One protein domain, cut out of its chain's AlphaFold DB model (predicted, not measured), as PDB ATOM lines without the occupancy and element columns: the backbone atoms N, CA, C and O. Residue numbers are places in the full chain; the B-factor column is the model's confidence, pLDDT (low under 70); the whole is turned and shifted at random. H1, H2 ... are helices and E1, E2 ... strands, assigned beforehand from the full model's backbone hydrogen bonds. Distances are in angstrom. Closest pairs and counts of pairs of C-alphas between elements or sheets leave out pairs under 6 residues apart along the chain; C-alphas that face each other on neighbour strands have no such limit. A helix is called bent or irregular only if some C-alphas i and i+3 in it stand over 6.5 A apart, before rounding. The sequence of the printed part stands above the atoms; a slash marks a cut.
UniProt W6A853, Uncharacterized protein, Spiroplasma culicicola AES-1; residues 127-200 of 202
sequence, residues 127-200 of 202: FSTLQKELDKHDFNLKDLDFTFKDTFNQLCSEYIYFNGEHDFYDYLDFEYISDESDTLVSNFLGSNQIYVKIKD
ATOM      1  N   PHE A 127     -19.824 -57.674 -35.864       89.81
ATOM      2  CA  PHE A 127     -20.640 -56.542 -35.418       89.81
ATOM      3  C   PHE A 127     -21.303 -56.800 -34.053       89.81
ATOM      4  O   PHE A 127     -21.324 -55.937 -33.181       89.81
ATOM      5  N   SER A 128     -21.782 -58.024 -33.814       90.06
ATOM      6  CA  SER A 128     -22.353 -58.390 -32.509       90.06
ATOM      7  C   SER A 128     -21.331 -58.346 -31.362       90.06
ATOM      8  O   SER A 128     -21.699 -58.060 -30.224       90.06
ATOM      9  N   THR A 129     -20.054 -58.615 -31.646       93.06
ATOM     10  CA  THR A 129     -18.956 -58.483 -30.679       93.06
ATOM     11  C   THR A 129     -18.615 -57.014 -30.462       93.06
ATOM     12  O   THR A 129     -18.513 -56.603 -29.312       93.06
ATOM     13  N   LEU A 130     -18.548 -56.213 -31.533       93.31
ATOM     14  CA  LEU A 130     -18.384 -54.757 -31.459       93.31
ATOM     15  C   LEU A 130     -19.421 -54.129 -30.516       93.31
ATOM     16  O   LEU A 130     -19.044 -53.409 -29.597       93.31
ATOM     17  N   GLN A 131     -20.708 -54.455 -30.682       92.44
ATOM     18  CA  GLN A 131     -21.768 -53.946 -29.803       92.44
ATOM     19  C   GLN A 131     -21.558 -54.364 -28.337       92.44
ATOM     20  O   GLN A 131     -21.708 -53.547 -27.434       92.44
ATOM     21  N   LYS A 132     -21.170 -55.621 -28.085       93.50
ATOM     22  CA  LYS A 132     -20.906 -56.113 -26.723       93.50
ATOM     23  C   LYS A 132     -19.719 -55.430 -26.057       93.50
ATOM     24  O   LYS A 132     -19.733 -55.275 -24.841       93.50
ATOM     25  N   GLU A 133     -18.677 -55.097 -26.813       93.69
ATOM     26  CA  GLU A 133     -17.543 -54.347 -26.275       93.69
ATOM     27  C   GLU A 133     -17.939 -52.901 -26.004       93.69
ATOM     28  O   GLU A 133     -17.661 -52.404 -24.918       93.69
ATOM     29  N   LEU A 134     -18.685 -52.272 -26.917       91.06
ATOM     30  CA  LEU A 134     -19.203 -50.918 -26.732       91.06
ATOM     31  C   LEU A 134     -20.053 -50.792 -25.456       91.06
ATOM     32  O   LEU A 134     -19.893 -49.830 -24.711       91.06
ATOM     33  N   ASP A 135     -20.873 -51.803 -25.149       89.44
ATOM     34  CA  ASP A 135     -21.701 -51.872 -23.934       89.44
ATOM     35  C   ASP A 135     -20.897 -51.903 -22.617       89.44
ATOM     36  O   ASP A 135     -21.475 -51.693 -21.546       89.44
ATOM     37  N   LYS A 136     -19.589 -52.200 -22.659       89.44
ATOM     38  CA  LYS A 136     -18.706 -52.173 -21.478       89.44
ATOM     39  C   LYS A 136     -18.197 -50.771 -21.155       89.44
ATOM     40  O   LYS A 136     -17.618 -50.577 -20.086       89.44
ATOM     41  N   HIS A 137     -18.373 -49.825 -22.070       86.44
ATOM     42  CA  HIS A 137     -17.961 -48.447 -21.887       86.44
ATOM     43  C   HIS A 137     -19.145 -47.601 -21.422       86.44
ATOM     44  O   HIS A 137     -20.253 -47.691 -21.944       86.44
ATOM     45  N   ASP A 138     -18.886 -46.757 -20.428       81.19
ATOM     46  CA  ASP A 138     -19.827 -45.741 -19.980       81.19
ATOM     47  C   ASP A 138     -19.478 -44.418 -20.663       81.19
ATOM     48  O   ASP A 138     -18.388 -43.881 -20.451       81.19
ATOM     49  N   PHE A 139     -20.403 -43.870 -21.450       83.44
ATOM     50  CA  PHE A 139     -20.210 -42.584 -22.118       83.44
ATOM     51  C   PHE A 139     -21.048 -41.496 -21.450       83.44
ATOM     52  O   PHE A 139     -22.193 -41.721 -21.065       83.44
ATOM     53  N   ASN A 140     -20.498 -40.290 -21.318       78.12
ATOM     54  CA  ASN A 140     -21.289 -39.122 -20.939       78.12
ATOM     55  C   ASN A 140     -21.785 -38.424 -22.200       78.12
ATOM     56  O   ASN A 140     -21.034 -38.280 -23.164       78.12
ATOM     57  N   LEU A 141     -23.002 -37.880 -22.151       72.69
ATOM     58  CA  LEU A 141     -23.565 -37.114 -23.268       72.69
ATOM     59  C   LEU A 141     -22.658 -35.934 -23.687       72.69
ATOM     60  O   LEU A 141     -22.556 -35.603 -24.862       72.69
ATOM     61  N   LYS A 142     -21.957 -35.317 -22.728       71.44
ATOM     62  CA  LYS A 142     -21.037 -34.192 -22.976       71.44
ATOM     63  C   LYS A 142     -19.720 -34.601 -23.651       71.44
ATOM     64  O   LYS A 142     -19.048 -33.732 -24.196       71.44
ATOM     65  N   ASP A 143     -19.375 -35.891 -23.636       68.25
ATOM     66  CA  ASP A 143     -18.086 -36.423 -24.105       68.25
ATOM     67  C   ASP A 143     -18.205 -37.220 -25.425       68.25
ATOM     68  O   ASP A 143     -17.240 -37.863 -25.854       68.25
ATOM     69  N   LEU A 144     -19.378 -37.179 -26.072       69.31
ATOM     70  CA  LEU A 144     -19.692 -37.935 -27.293       69.31
ATOM     71  C   LEU A 144     -18.756 -37.618 -28.469       69.31
ATOM     72  O   LEU A 144     -18.316 -38.524 -29.170       69.31
ATOM     73  N   ASP A 145     -18.392 -36.350 -28.651       68.69
ATOM     74  CA  ASP A 145     -17.631 -35.937 -29.837       68.69
ATOM     75  C   ASP A 145     -16.138 -36.301 -29.789       68.69
ATOM     76  O   ASP A 145     -15.491 -36.339 -30.833       68.69
ATOM     77  N   PHE A 146     -15.583 -36.589 -28.605       72.62
ATOM     78  CA  PHE A 146     -14.152 -36.890 -28.456       72.62
ATOM     79  C   PHE A 146     -13.903 -38.295 -27.908       72.62
ATOM     80  O   PHE A 146     -13.358 -39.143 -28.606       72.62
ATOM     81  N   THR A 147     -14.336 -38.580 -26.676       80.88
ATOM     82  CA  THR A 147     -13.995 -39.856 -26.020       80.88
ATOM     83  C   THR A 147     -14.727 -41.026 -26.667       80.88
ATOM     84  O   THR A 147     -14.141 -42.091 -26.883       80.88
ATOM     85  N   PHE A 148     -16.004 -40.835 -27.005       86.88
ATOM     86  CA  PHE A 148     -16.769 -41.859 -27.710       86.88
ATOM     87  C   PHE A 148     -16.279 -42.038 -29.150       86.88
ATOM     88  O   PHE A 148     -16.080 -43.182 -29.544       86.88
ATOM     89  N   LYS A 149     -16.006 -40.956 -29.897       89.56
ATOM     90  CA  LYS A 149     -15.424 -41.045 -31.248       89.56
ATOM     91  C   LYS A 149     -14.163 -41.914 -31.274       89.56
ATOM     92  O   LYS A 149     -14.108 -42.870 -32.046       89.56
ATOM     93  N   ASP A 150     -13.191 -41.625 -30.411       90.94
ATOM     94  CA  ASP A 150     -11.920 -42.358 -30.382       90.94
ATOM     95  C   ASP A 150     -12.125 -43.830 -30.001       90.94
ATOM     96  O   ASP A 150     -11.606 -44.731 -30.665       90.94
ATOM     97  N   THR A 151     -12.941 -44.087 -28.973       91.25
ATOM     98  CA  THR A 151     -13.255 -45.451 -28.521       91.25
ATOM     99  C   THR A 151     -13.980 -46.240 -29.609       91.25
ATOM    100  O   THR A 151     -13.641 -47.389 -29.881       91.25
ATOM    101  N   PHE A 152     -14.966 -45.627 -30.262       92.25
ATOM    102  CA  PHE A 152     -15.751 -46.255 -31.315       92.25
ATOM    103  C   PHE A 152     -14.886 -46.592 -32.531       92.25
ATOM    104  O   PHE A 152     -14.906 -47.730 -32.995       92.25
ATOM    105  N   ASN A 153     -14.065 -45.647 -32.998       92.69
ATOM    106  CA  ASN A 153     -13.128 -45.864 -34.101       92.69
ATOM    107  C   ASN A 153     -12.129 -46.989 -33.797       92.69
ATOM    108  O   ASN A 153     -11.866 -47.835 -34.661       92.69
ATOM    109  N   GLN A 154     -11.606 -47.031 -32.566       93.38
ATOM    110  CA  GLN A 154     -10.710 -48.097 -32.124       93.38
ATOM    111  C   GLN A 154     -11.415 -49.458 -32.157       93.38
ATOM    112  O   GLN A 154     -10.928 -50.378 -32.812       93.38
ATOM    113  N   LEU A 155     -12.574 -49.583 -31.504       93.62
ATOM    114  CA  LEU A 155     -13.322 -50.840 -31.461       93.62
ATOM    115  C   LEU A 155     -13.728 -51.297 -32.869       93.62
ATOM    116  O   LEU A 155     -13.593 -52.473 -33.205       93.62
ATOM    117  N   CYS A 156     -14.177 -50.385 -33.732       91.88
ATOM    118  CA  CYS A 156     -14.470 -50.722 -35.121       91.88
ATOM    119  C   CYS A 156     -13.232 -51.268 -35.840       91.88
ATOM    120  O   CYS A 156     -13.329 -52.311 -36.477       91.88
ATOM    121  N   SER A 157     -12.067 -50.639 -35.681       90.50
ATOM    122  CA  SER A 157     -10.819 -51.109 -36.302       90.50
ATOM    123  C   SER A 157     -10.368 -52.495 -35.809       90.50
ATOM    124  O   SER A 157      -9.617 -53.176 -36.505       90.50
ATOM    125  N   GLU A 158     -10.808 -52.925 -34.622       90.88
ATOM    126  CA  GLU A 158     -10.502 -54.250 -34.064       90.88
ATOM    127  C   GLU A 158     -11.460 -55.344 -34.559       90.88
ATOM    128  O   GLU A 158     -11.047 -56.486 -34.779       90.88
ATOM    129  N   TYR A 159     -12.744 -55.017 -34.723       91.69
ATOM    130  CA  TYR A 159     -13.790 -56.019 -34.956       91.69
ATOM    131  C   TYR A 159     -14.337 -56.042 -36.377       91.69
ATOM    132  O   TYR A 159     -14.862 -57.069 -36.805       91.69
ATOM    133  N   ILE A 160     -14.229 -54.946 -37.116       91.06
ATOM    134  CA  ILE A 160     -14.723 -54.850 -38.483       91.06
ATOM    135  C   ILE A 160     -13.633 -54.327 -39.410       91.06
ATOM    136  O   ILE A 160     -12.591 -53.840 -38.987       91.06
ATOM    137  N   TYR A 161     -13.864 -54.457 -40.708       90.56
ATOM    138  CA  TYR A 161     -12.952 -53.950 -41.718       90.56
ATOM    139  C   TYR A 161     -13.739 -53.340 -42.865       90.56
ATOM    140  O   TYR A 161     -14.701 -53.936 -43.350       90.56
ATOM    141  N   PHE A 162     -13.309 -52.174 -43.326       89.44
ATOM    142  CA  PHE A 162     -13.809 -51.570 -44.551       89.44
ATOM    143  C   PHE A 162     -12.675 -50.807 -45.216       89.44
ATOM    144  O   PHE A 162     -12.421 -49.666 -44.867       89.44
ATOM    145  N   ASN A 163     -11.957 -51.450 -46.137       88.12
ATOM    146  CA  ASN A 163     -10.927 -50.797 -46.943       88.12
ATOM    147  C   ASN A 163      -9.893 -49.980 -46.125       88.12
ATOM    148  O   ASN A 163      -9.413 -48.939 -46.558       88.12
ATOM    149  N   GLY A 164      -9.541 -50.440 -44.921       81.56
ATOM    150  CA  GLY A 164      -8.617 -49.714 -44.041       81.56
ATOM    151  C   GLY A 164      -9.144 -48.366 -43.531       81.56
ATOM    152  O   GLY A 164      -8.344 -47.535 -43.122       81.56
ATOM    153  N   GLU A 165     -10.458 -48.137 -43.575       87.12
ATOM    154  CA  GLU A 165     -11.114 -47.026 -42.890       87.12
ATOM    155  C   GLU A 165     -10.814 -47.084 -41.390       87.12
ATOM    156  O   GLU A 165     -10.760 -48.163 -40.793       87.12
ATOM    157  N   HIS A 166     -10.623 -45.913 -40.796       87.25
ATOM    158  CA  HIS A 166     -10.356 -45.735 -39.372       87.25
ATOM    159  C   HIS A 166     -11.331 -44.742 -38.728       87.25
ATOM    160  O   HIS A 166     -11.566 -44.819 -37.524       87.25
ATOM    161  N   ASP A 167     -11.959 -43.866 -39.514       87.56
ATOM    162  CA  ASP A 167     -12.909 -42.850 -39.067       87.56
ATOM    163  C   ASP A 167     -14.365 -43.347 -39.161       87.56
ATOM    164  O   ASP A 167     -15.248 -42.716 -39.744       87.56
ATOM    165  N   PHE A 168     -14.645 -44.499 -38.547       88.88
ATOM    166  CA  PHE A 168     -15.975 -45.123 -38.550       88.88
ATOM    167  C   PHE A 168     -17.070 -44.281 -37.877       88.88
ATOM    168  O   PHE A 168     -18.243 -44.408 -38.231       88.88
ATOM    169  N   TYR A 169     -16.719 -43.417 -36.928       88.31
ATOM    170  CA  TYR A 169     -17.651 -42.517 -36.247       88.31
ATOM    171  C   TYR A 169     -18.415 -41.626 -37.230       88.31
ATOM    172  O   TYR A 169     -19.600 -41.375 -37.040       88.31
ATOM    173  N   ASP A 170     -17.780 -41.221 -38.332       86.19
ATOM    174  CA  ASP A 170     -18.386 -40.350 -39.343       86.19
ATOM    175  C   ASP A 170     -19.531 -41.046 -40.122       86.19
ATOM    176  O   ASP A 170     -20.252 -40.410 -40.900       86.19
ATOM    177  N   TYR A 171     -19.713 -42.355 -39.916       85.12
ATOM    178  CA  TYR A 171     -20.813 -43.153 -40.458       85.12
ATOM    179  C   TYR A 171     -21.990 -43.304 -39.490       85.12
ATOM    180  O   TYR A 171     -23.002 -43.888 -39.885       85.12
ATOM    181  N   LEU A 172     -21.866 -42.814 -38.254       84.88
ATOM    182  CA  LEU A 172     -22.967 -42.777 -37.304       84.88
ATOM    183  C   LEU A 172     -23.888 -41.598 -37.621       84.88
ATOM    184  O   LEU A 172     -23.455 -40.463 -37.810       84.88
ATOM    185  N   ASP A 173     -25.176 -41.897 -37.672       79.31
ATOM    186  CA  ASP A 173     -26.263 -40.936 -37.770       79.31
ATOM    187  C   ASP A 173     -27.218 -41.255 -36.619       79.31
ATOM    188  O   ASP A 173     -27.999 -42.210 -36.681       79.31
ATOM    189  N   PHE A 174     -27.056 -40.536 -35.506       77.44
ATOM    190  CA  PHE A 174     -27.859 -40.744 -34.306       77.44
ATOM    191  C   PHE A 174     -29.270 -40.212 -34.546       77.44
ATOM    192  O   PHE A 174     -29.491 -39.005 -34.622       77.44
ATOM    193  N   GLU A 175     -30.233 -41.123 -34.652       66.19
ATOM    194  CA  GLU A 175     -31.610 -40.783 -35.020       66.19
ATOM    195  C   GLU A 175     -32.487 -40.491 -33.800       66.19
ATOM    196  O   GLU A 175     -33.474 -39.761 -33.914       66.19
ATOM    197  N   TYR A 176     -32.167 -41.064 -32.633       63.97
ATOM    198  CA  TYR A 176     -33.064 -41.019 -31.480       63.97
ATOM    199  C   TYR A 176     -32.352 -41.223 -30.134       63.97
ATOM    200  O   TYR A 176     -31.479 -42.086 -30.000       63.97
ATOM    201  N   ILE A 177     -32.785 -40.457 -29.126       61.44
ATOM    202  CA  ILE A 177     -32.570 -40.743 -27.703       61.44
ATOM    203  C   ILE A 177     -33.847 -41.406 -27.200       61.44
ATOM    204  O   ILE A 177     -34.920 -40.811 -27.252       61.44
ATOM    205  N   SER A 178     -33.739 -42.634 -26.703       57.75
ATOM    206  CA  SER A 178     -34.842 -43.251 -25.972       57.75
ATOM    207  C   SER A 178     -34.958 -42.610 -24.592       57.75
ATOM    208  O   SER A 178     -34.157 -42.915 -23.707       57.75
ATOM    209  N   ASP A 179     -35.965 -41.744 -24.418       55.12
ATOM    210  CA  ASP A 179     -36.282 -41.018 -23.173       55.12
ATOM    211  C   ASP A 179     -36.467 -41.936 -21.941       55.12
ATOM    212  O   ASP A 179     -36.419 -41.466 -20.806       55.12
ATOM    213  N   GLU A 180     -36.666 -43.247 -22.130       57.97
ATOM    214  CA  GLU A 180     -36.849 -44.216 -21.038       57.97
ATOM    215  C   GLU A 180     -35.576 -45.002 -20.663       57.97
ATOM    216  O   GLU A 180     -35.583 -45.708 -19.653       57.97
ATOM    217  N   SER A 181     -34.490 -44.929 -21.448       61.59
ATOM    218  CA  SER A 181     -33.358 -45.862 -21.297       61.59
ATOM    219  C   SER A 181     -31.957 -45.256 -21.385       61.59
ATOM    220  O   SER A 181     -31.001 -46.027 -21.482       61.59
ATOM    221  N   ASP A 182     -31.812 -43.926 -21.400       77.50
ATOM    222  CA  ASP A 182     -30.521 -43.239 -21.571       77.50
ATOM    223  C   ASP A 182     -29.671 -43.887 -22.688       77.50
ATOM    224  O   ASP A 182     -28.491 -44.192 -22.524       77.50
ATOM    225  N   THR A 183     -30.305 -44.230 -23.816       81.69
ATOM    226  CA  THR A 183     -29.661 -44.962 -24.917       81.69
ATOM    227  C   THR A 183     -29.823 -44.189 -26.215       81.69
ATOM    228  O   THR A 183     -30.943 -43.881 -26.627       81.69
ATOM    229  N   LEU A 184     -28.696 -43.917 -26.866       83.75
ATOM    230  CA  LEU A 184     -28.622 -43.411 -28.227       83.75
ATOM    231  C   LEU A 184     -28.664 -44.572 -29.211       83.75
ATOM    232  O   LEU A 184     -27.966 -45.572 -29.030       83.75
ATOM    233  N   VAL A 185     -29.451 -44.414 -30.269       86.38
ATOM    234  CA  VAL A 185     -29.516 -45.373 -31.373       86.38
ATOM    235  C   VAL A 185     -29.047 -44.691 -32.650       86.38
ATOM    236  O   VAL A 185     -29.508 -43.600 -32.988       86.38
ATOM    237  N   SER A 186     -28.130 -45.343 -33.357       85.25
ATOM    238  CA  SER A 186     -27.624 -44.896 -34.653       85.25
ATOM    239  C   SER A 186     -27.770 -45.996 -35.684       85.25
ATOM    240  O   SER A 186     -27.418 -47.150 -35.428       85.25
ATOM    241  N   ASN A 187     -28.175 -45.616 -36.892       83.75
ATOM    242  CA  ASN A 187     -27.939 -46.462 -38.052       83.75
ATOM    243  C   ASN A 187     -26.441 -46.437 -38.379       83.75
ATOM    244  O   ASN A 187     -25.794 -45.394 -38.313       83.75
ATOM    245  N   PHE A 188     -25.878 -47.597 -38.695       82.88
ATOM    246  CA  PHE A 188     -24.459 -47.770 -38.968       82.88
ATOM    247  C   PHE A 188     -24.274 -48.655 -40.198       82.88
ATOM    248  O   PHE A 188     -24.806 -49.765 -40.281       82.88
ATOM    249  N   LEU A 189     -23.531 -48.138 -41.180       76.88
ATOM    250  CA  LEU A 189     -23.224 -48.824 -42.442       76.88
ATOM    251  C   LEU A 189     -24.466 -49.388 -43.170       76.88
ATOM    252  O   LEU A 189     -24.396 -50.398 -43.859       76.88
ATOM    253  N   GLY A 190     -25.612 -48.712 -43.030       68.19
ATOM    254  CA  GLY A 190     -26.829 -48.941 -43.817       68.19
ATOM    255  C   GLY A 190     -27.748 -50.072 -43.351       68.19
ATOM    256  O   GLY A 190     -28.929 -50.033 -43.684       68.19
ATOM    257  N   SER A 191     -27.259 -51.041 -42.576       72.81
ATOM    258  CA  SER A 191     -28.072 -52.188 -42.132       72.81
ATOM    259  C   SER A 191     -27.926 -52.547 -40.656       72.81
ATOM    260  O   SER A 191     -28.712 -53.345 -40.148       72.81
ATOM    261  N   ASN A 192     -26.923 -52.001 -39.968       80.69
ATOM    262  CA  ASN A 192     -26.669 -52.305 -38.569       80.69
ATOM    263  C   ASN A 192     -27.155 -51.162 -37.681       80.69
ATOM    264  O   ASN A 192     -27.124 -50.000 -38.078       80.69
ATOM    265  N   GLN A 193     -27.575 -51.494 -36.466       87.81
ATOM    266  CA  GLN A 193     -27.936 -50.509 -35.453       87.81
ATOM    267  C   GLN A 193     -26.918 -50.562 -34.325       87.81
ATOM    268  O   GLN A 193     -26.680 -51.628 -33.757       87.81
ATOM    269  N   ILE A 194     -26.318 -49.412 -34.035       87.81
ATOM    270  CA  ILE A 194     -25.442 -49.208 -32.887       87.81
ATOM    271  C   ILE A 194     -26.270 -48.613 -31.758       87.81
ATOM    272  O   ILE A 194     -26.991 -47.631 -31.948       87.81
ATOM    273  N   TYR A 195     -26.130 -49.213 -30.583       88.31
ATOM    274  CA  TYR A 195     -26.757 -48.769 -29.349       88.31
ATOM    275  C   TYR A 195     -25.667 -48.259 -28.413       88.31
ATOM    276  O   TYR A 195     -24.679 -48.949 -28.175       88.31
ATOM    277  N   VAL A 196     -25.835 -47.056 -27.874       87.38
ATOM    278  CA  VAL A 196     -24.857 -46.436 -26.975       87.38
ATOM    279  C   VAL A 196     -25.564 -46.015 -25.705       87.38
ATOM    280  O   VAL A 196     -26.446 -45.159 -25.739       87.38
ATOM    281  N   LYS A 197     -25.175 -46.600 -24.573       85.12
ATOM    282  CA  LYS A 197     -25.660 -46.157 -23.265       85.12
ATOM    283  C   LYS A 197     -24.927 -44.888 -22.861       85.12
ATOM    284  O   LYS A 197     -23.697 -44.852 -22.849       85.12
ATOM    285  N   ILE A 198     -25.692 -43.865 -22.520       81.69
ATOM    286  CA  ILE A 198     -25.190 -42.593 -22.020       81.69
ATOM    287  C   ILE A 198     -25.540 -42.449 -20.540       81.69
ATOM    288  O   ILE A 198     -26.537 -42.980 -20.068       81.69
ATOM    289  N   LYS A 199     -24.708 -41.742 -19.780       76.56
ATOM    290  CA  LYS A 199     -25.046 -41.299 -18.425       76.56
ATOM    291  C   LYS A 199     -25.432 -39.834 -18.466       76.56
ATOM    292  O   LYS A 199     -24.641 -38.985 -18.892       76.56
ATOM    293  N   ASP A 200     -26.634 -39.543 -17.988       64.31
ATOM    294  CA  ASP A 200     -27.080 -38.174 -17.794       64.31
ATOM    295  C   ASP A 200     -26.447 -37.635 -16.500       64.31
ATOM    296  O   ASP A 200     -26.744 -38.082 -15.387       64.31
TER     297      ASP A 200
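AT A GLANCE: This is residues 127 to 200 of the 202 residues of an uncharacterized protein of Spiroplasma culicicola AES-1 (UniProt W6A853). A strongly twisted sheet of three strands has helices along one long side: the kinked helix H2 runs past the sheet, H1 folds against H2's last part and edge strand E3, and short H3 sits between H2 and the sheet. The printed part has 74 residues, in the order H1 H2 H3 E1 E2 E3; the sheet, E1 - E2 - E3, is antiparallel. The class is mixed, helices and strands. The whole is compact, with a radius of gyration of the C-alphas of 11.6 A, and elongated, spanning 36 by 23 by 20 A.

IN THESE COORDINATES: H1, residues 127 to 134, begins at C-alpha (-20.640, -56.542, -35.418). H2, residues 141 to 159, is 24.3 A long, irregular, with C-alphas 142 and 145 7.9 A apart, and has a kink of 51 degrees near residue 148. H3 is residues 168 to 171. E1, residues 173 to 178, and E2, residues 183 to 188, precede E3, residues 192 to 199, 23.0 A long, ending at C-alpha (-25.046, -41.299, -18.425).

HOW THE PARTS SIT: The sheet is a meander, each strand the antiparallel neighbour of the one before. Between the neighbour strands E1 and E2, N 178 and O 183 are within hydrogen-bond range at 3.1 A; between the neighbour strands E2 and E3, N 184 and O 196 are within hydrogen-bond range at 2.8 A. Residues 139 to 140 pair parallel with 198 to 199 of E3. H1 is on the sheet, its Gln 131 and Ile 194 of E3 having the closest C-alphas, 6.7 A. H1 and H2, a helical hairpin, touch through residues 152 to 159 of H2, closest C-alphas Leu 130 and Tyr 159, 5.9 A, at a steep tilt of 44 degrees, opposite ways. H2 only grazes the sheet with residues 141 to 148. H3 touches H2, closest C-alphas Asn 153 and Phe 168, 5.3 A, and only grazes the sheet. H1 and H3 are apart. Every O i to N i+4 pair is within hydrogen-bond range in H1, 11 of 15 in H2; H3 is too short for one.

THE WHOLE: The C-alphas farthest apart, Asn 163 and Glu 180, are 37.2 A apart. The printed part has no cut, and no link is long. The mean pLDDT of the printed part is 82.4; residues 143 to 145, 175 to 181, 190 and 200 are under 70.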